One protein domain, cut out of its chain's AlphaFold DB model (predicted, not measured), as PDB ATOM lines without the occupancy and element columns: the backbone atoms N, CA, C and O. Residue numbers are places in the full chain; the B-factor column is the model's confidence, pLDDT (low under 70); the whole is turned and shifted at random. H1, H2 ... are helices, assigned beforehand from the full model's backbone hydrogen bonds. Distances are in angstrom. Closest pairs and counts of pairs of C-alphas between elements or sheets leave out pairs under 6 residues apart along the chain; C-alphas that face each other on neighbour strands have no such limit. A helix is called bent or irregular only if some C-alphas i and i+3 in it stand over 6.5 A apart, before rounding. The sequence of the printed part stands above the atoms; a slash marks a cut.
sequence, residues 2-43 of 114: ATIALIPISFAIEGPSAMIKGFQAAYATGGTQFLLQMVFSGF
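This is residues 2 to 43 of the 114 residues of a protein of Alexandrium catenella (UniProt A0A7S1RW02). The model is a flat, open three-sided frame made of two helices: the arm H2a is the crossbar, and H1 and the arm H2b are the legs at its two ends, with nothing filling the space between them. The longest helix, H2, is sharply bent, and its two arms make one corner; the tight link from H1 makes the other. The printed part has 42 residues with two named helices, H1 then H2, and no named strand; the class is all helix. The whole is loose, with a radius of gyration of the C-alphas of 11.9 A, and spans 28 by 24 by 8 A.

Begin with H2, residues 16 to 43, assigned as one helix by its hydrogen bonds but bent: C-alphas 29 and 32 are 9.7 A apart. Find C-alpha 16 at (160.625, 93.363, 206.313); from there arm H2a, residues 16 to 29, runs 20.3 A. Arm H2b, residues 32 to 43, runs 17.0 A to C-alpha 43 at (176.864, 105.082, 219.271). H1, residues 2 to 14, is 17.6 A long and starts at C-alpha 2, (179.394, 95.007, 208.975); it is irregular, but only just: C-alphas 5 and 8 are 6.6 A apart.

Look at Tyr 27 and Phe 34, whose C-alphas, 6.4 A apart, are the closest of H2a and H2b. These arms only just touch, with 3 pairs of C-alphas within 8 A, and only at the corner. They run opposite ways at a steep tilt of 61 degrees. H1 and H2a meet only through their link, yet are near each other, with 5 pairs within 10 A. H1 and H2b are apart. In H2a and H2b every O i to N i+4 pair is within hydrogen-bond range; in H1, 7 of 9 are.

The C-alphas of Ala 5 and Thr 29, the two farthest apart, are 29.8 A apart. The printed part has no cut, and the link from H1 to H2 is tight. Mean pLDDT of the printed part is 81.9, with residues 2 to 3 under 70.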
ATOM      1  N   ALA A   2     180.313  95.946 208.308       62.19
ATOM      2  CA  ALA A   2     179.394  95.007 208.975       62.19
ATOM      3  C   ALA A   2     177.896  95.291 208.732       62.19
ATOM      4  O   ALA A   2     177.128  94.366 208.499       62.19
ATOM      5  N   THR A   3     177.481  96.561 208.710       67.56
ATOM      6  CA  THR A   3     176.088  96.957 208.431       67.56
ATOM      7  C   THR A   3     175.627  96.551 207.033       67.56
ATOM      8  O   THR A   3     174.557  95.978 206.890       67.56
ATOM      9  N   ILE A   4     176.455  96.762 206.009       74.56
ATOM     10  CA  ILE A   4     176.125  96.410 204.615       74.56
ATOM     11  C   ILE A   4     175.999  94.886 204.441       74.56
ATOM     12  O   ILE A   4     175.151  94.426 203.686       74.56
ATOM     13  N   ALA A   5     176.796  94.104 205.174       76.94
ATOM     14  CA  ALA A   5     176.740  92.643 205.129       76.94
ATOM     15  C   ALA A   5     175.555  92.054 205.918       76.94
ATOM     16  O   ALA A   5     174.987  91.043 205.510       76.94
ATOM     17  N   LEU A   6     175.171  92.674 207.039       79.12
ATOM     18  CA  LEU A   6     174.128  92.151 207.929       79.12
ATOM     19  C   LEU A   6     172.712  92.570 207.528       79.12
ATOM     20  O   LEU A   6     171.780  91.820 207.795       79.12
ATOM     21  N   ILE A   7     172.537  93.713 206.858       81.25
ATOM     22  CA  ILE A   7     171.231  94.181 206.366       81.25
ATOM     23  C   ILE A   7     170.491  93.111 205.533       81.25
ATOM     24  O   ILE A   7     169.360  92.783 205.892       81.25
ATOM     25  N   PRO A   8     171.079  92.511 204.477       80.69
ATOM     26  CA  PRO A   8     170.364  91.516 203.673       80.69
ATOM     27  C   PRO A   8     170.032  90.242 204.463       80.69
ATOM     28  O   PRO A   8     168.971  89.658 204.262       80.69
ATOM     29  N   ILE A   9     170.893  89.838 205.400       80.44
ATOM     30  CA  ILE A   9     170.680  88.657 206.250       80.44
ATOM     31  C   ILE A   9     169.561  88.916 207.268       80.44
ATOM     32  O   ILE A   9     168.692  88.070 207.460       80.44
ATOM     33  N   SER A  10     169.537  90.102 207.876       79.25
ATOM     34  CA  SER A  10     168.486  90.519 208.809       79.25
ATOM     35  C   SER A  10     167.120  90.539 208.125       79.25
ATOM     36  O   SER A  10     166.156  89.994 208.659       79.25
ATOM     37  N   PHE A  11     167.040  91.096 206.909       79.62
ATOM     38  CA  PHE A  11     165.800  91.107 206.128       79.62
ATOM     39  C   PHE A  11     165.360  89.711 205.681       79.62
ATOM     40  O   PHE A  11     164.159  89.459 205.616       79.62
ATOM     41  N   ALA A  12     166.301  88.807 205.397       82.19
ATOM     42  CA  ALA A  12     165.994  87.431 205.020       82.19
ATOM     43  C   ALA A  12     165.484  86.577 206.197       82.19
ATOM     44  O   ALA A  12     164.636  85.716 205.985       82.19
ATOM     45  N   ILE A  13     165.982  86.806 207.420       82.06
ATOM     46  CA  ILE A  13     165.623  86.012 208.609       82.06
ATOM     47  C   ILE A  13     164.358  86.543 209.291       82.06
ATOM     48  O   ILE A  13     163.461  85.766 209.605       82.06
ATOM     49  N   GLU A  14     164.277  87.850 209.542       77.88
ATOM     50  CA  GLU A  14     163.153  88.440 210.283       77.88
ATOM     51  C   GLU A  14     161.985  88.817 209.363       77.88
ATOM     52  O   GLU A  14     160.827  88.806 209.777       77.88
ATOM     53  N   GLY A  15     162.270  89.120 208.094       81.75
ATOM     54  CA  GLY A  15     161.291  89.628 207.142       81.75
ATOM     55  C   GLY A  15     161.014  91.134 207.323       81.75
ATOM     56  O   GLY A  15     160.866  91.618 208.451       81.75
ATOM     57  N   PRO A  16     160.857  91.913 206.232       75.88
ATOM     58  CA  PRO A  16     160.625  93.363 206.313       75.88
ATOM     59  C   PRO A  16     159.378  93.745 207.127       75.88
ATOM     60  O   PRO A  16     159.339  94.777 207.793       75.88
ATOM     61  N   SER A  17     158.347  92.901 207.087       77.38
ATOM     62  CA  SER A  17     157.060  93.142 207.741       77.38
ATOM     63  C   SER A  17     157.112  92.975 209.262       77.38
ATOM     64  O   SER A  17     156.422  93.713 209.968       77.38
ATOM     65  N   ALA A  18     157.926  92.053 209.786       80.38
ATOM     66  CA  ALA A  18     158.104  91.884 211.228       80.38
ATOM     67  C   ALA A  18     158.937  93.030 211.819       80.38
ATOM     68  O   ALA A  18     158.585  93.564 212.871       80.38
ATOM     69  N   MET A  19     159.967  93.475 211.095       77.31
ATOM     70  CA  MET A  19     160.812  94.601 211.496       77.31
ATOM     71  C   MET A  19     160.010  95.908 211.608       77.31
ATOM     72  O   MET A  19     160.101  96.610 212.615       77.31
ATOM     73  N   ILE A  20     159.161  96.212 210.617       81.38
ATOM     74  CA  ILE A  20     158.312  97.417 210.635       81.38
ATOM     75  C   ILE A  20     157.294  97.358 211.782       81.38
ATOM     76  O   ILE A  20     157.101  98.355 212.479       81.38
ATOM     77  N   LYS A  21     156.676  96.194 212.030       83.25
ATOM     78  CA  LYS A  21     155.744  96.012 213.157       83.25
ATOM     79  C   LYS A  21     156.436  96.168 214.511       83.25
ATOM     80  O   LYS A  21     155.899  96.841 215.386       83.25
ATOM     81  N   GLY A  22     157.629  95.593 214.674       82.06
ATOM     82  CA  GLY A  22     158.433  95.735 215.890       82.06
ATOM     83  C   GLY A  22     158.832  97.188 216.147       82.06
ATOM     84  O   GLY A  22     158.694  97.677 217.267       82.06
ATOM     85  N   PHE A  23     159.232  97.912 215.098       83.25
ATOM     86  CA  PHE A  23     159.558  99.332 215.196       83.25
ATOM     87  C   PHE A  23     158.341 100.181 215.575       83.25
ATOM     88  O   PHE A  23     158.434 101.020 216.468       83.25
ATOM     89  N   GLN A  24     157.185  99.944 214.949       83.44
ATOM     90  CA  GLN A  24     155.946 100.648 215.293       83.44
ATOM     91  C   GLN A  24     155.511 100.370 216.736       83.44
ATOM     92  O   GLN A  24     155.134 101.302 217.442       83.44
ATOM     93  N   ALA A  25     155.614  99.124 217.204       84.81
ATOM     94  CA  ALA A  25     155.283  98.759 218.580       84.81
ATOM     95  C   ALA A  25     156.234  99.415 219.601       84.81
ATOM     96  O   ALA A  25     155.796  99.937 220.631       84.81
ATOM     97  N   ALA A  26     157.535  99.446 219.300       82.19
ATOM     98  CA  ALA A  26     158.535 100.093 220.144       82.19
ATOM     99  C   ALA A  26     158.362 101.621 220.177       82.19
ATOM    100  O   ALA A  26     158.405 102.227 221.248       82.19
ATOM    101  N   TYR A  27     158.082 102.239 219.025       85.81
ATOM    102  CA  TYR A  27     157.799 103.671 218.933       85.81
ATOM    103  C   TYR A  27     156.500 104.053 219.654       85.81
ATOM    104  O   TYR A  27     156.461 105.076 220.330       85.81
ATOM    105  N   ALA A  28     155.459 103.217 219.591       85.31
ATOM    106  CA  ALA A  28     154.219 103.443 220.333       85.31
ATOM    107  C   ALA A  28     154.423 103.411 221.861       85.31
ATOM    108  O   ALA A  28     153.718 104.106 222.586       85.31
ATOM    109  N   THR A  29     155.398 102.635 222.343       83.19
ATOM    110  CA  THR A  29     155.679 102.484 223.781       83.19
ATOM    111  C   THR A  29     156.639 103.556 224.308       83.19
ATOM    112  O   THR A  29     156.439 104.078 225.400       83.19
ATOM    113  N   GLY A  30     157.694 103.887 223.555       77.06
ATOM    114  CA  GLY A  30     158.761 104.790 224.010       77.06
ATOM    115  C   GLY A  30     158.812 106.163 223.328       77.06
ATOM    116  O   GLY A  30     159.634 107.000 223.708       77.06
ATOM    117  N   GLY A  31     157.968 106.413 222.324       82.62
ATOM    118  CA  GLY A  31     157.870 107.690 221.613       82.62
ATOM    119  C   GLY A  31     159.215 108.207 221.094       82.62
ATOM    120  O   GLY A  31     160.077 107.458 220.633       82.62
ATOM    121  N   THR A  32     159.435 109.517 221.198       83.12
ATOM    122  CA  THR A  32     160.673 110.171 220.742       83.12
ATOM    123  C   THR A  32     161.900 109.778 221.575       83.12
ATOM    124  O   THR A  32     163.021 109.805 221.068       83.12
ATOM    125  N   GLN A  33     161.713 109.371 222.838       84.62
ATOM    126  CA  GLN A  33     162.818 108.926 223.695       84.62
ATOM    127  C   GLN A  33     163.407 107.595 223.225       84.62
ATOM    128  O   GLN A  33     164.622 107.421 223.286       84.62
ATOM    129  N   PHE A  34     162.580 106.688 222.696       86.81
ATOM    130  CA  PHE A  34     163.054 105.438 222.099       86.81
ATOM    131  C   PHE A  34     164.040 105.691 220.952       86.81
ATOM    132  O   PHE A  34     165.077 105.035 220.878       86.81
ATOM    133  N   LEU A  35     163.775 106.689 220.101       86.12
ATOM    134  CA  LEU A  35     164.683 107.050 219.009       86.12
ATOM    135  C   LEU A  35     166.041 107.522 219.537       86.12
ATOM    136  O   LEU A  35     167.077 107.067 219.057       86.12
ATOM    137  N   LEU A  36     166.047 108.385 220.559       87.81
ATOM    138  CA  LEU A  36     167.287 108.832 221.196       87.81
ATOM    139  C   LEU A  36     168.045 107.663 221.835       87.81
ATOM    140  O   LEU A  36     169.252 107.539 221.639       87.81
ATOM    141  N   GLN A  37     167.352 106.769 222.544       87.62
ATOM    142  CA  GLN A  37     167.955 105.568 223.130       87.62
ATOM    143  C   GLN A  37     168.539 104.636 222.060       87.62
ATOM    144  O   GLN A  37     169.617 104.079 222.261       87.62
ATOM    145  N   MET A  38     167.880 104.506 220.906       88.00
ATOM    146  CA  MET A  38     168.372 103.716 219.778       88.00
ATOM    147  C   MET A  38     169.664 104.308 219.200       88.00
ATOM    148  O   MET A  38     170.634 103.574 218.993       88.00
ATOM    149  N   VAL A  39     169.715 105.632 219.006       89.81
ATOM    150  CA  VAL A  39     170.928 106.322 218.535       89.81
ATOM    151  C   VAL A  39     172.061 106.189 219.551       89.81
ATOM    152  O   VAL A  39     173.169 105.808 219.173       89.81
ATOM    153  N   PHE A  40     171.797 106.436 220.838       90.19
ATOM    154  CA  PHE A  40     172.809 106.285 221.884       90.19
ATOM    155  C   PHE A  40     173.325 104.848 221.976       90.19
ATOM    156  O   PHE A  40     174.533 104.644 222.037       90.19
ATOM    157  N   SER A  41     172.442 103.849 221.928       88.38
ATOM    158  CA  SER A  41     172.828 102.435 221.929       88.38
ATOM    159  C   SER A  41     173.773 102.104 220.768       88.38
ATOM    160  O   SER A  41     174.845 101.532 220.984       88.38
ATOM    161  N   GLY A  42     173.436 102.544 219.550       87.56
ATOM    162  CA  GLY A  42     174.294 102.372 218.376       87.56
ATOM    163  C   GLY A  42     175.645 103.080 218.514       87.56
ATOM    164  O   GLY A  42     176.685 102.492 218.211       87.56
ATOM    165  N   PHE A  43     175.647 104.308 219.032       90.94
ATOM    166  CA  PHE A  43     176.864 105.082 219.271       90.94
ATOM    167  C   PHE A  43     177.790 104.413 220.298       90.94
ATOM    168  O   PHE A  43     178.970 104.199 220.020       90.94
TER     169      PHE A  43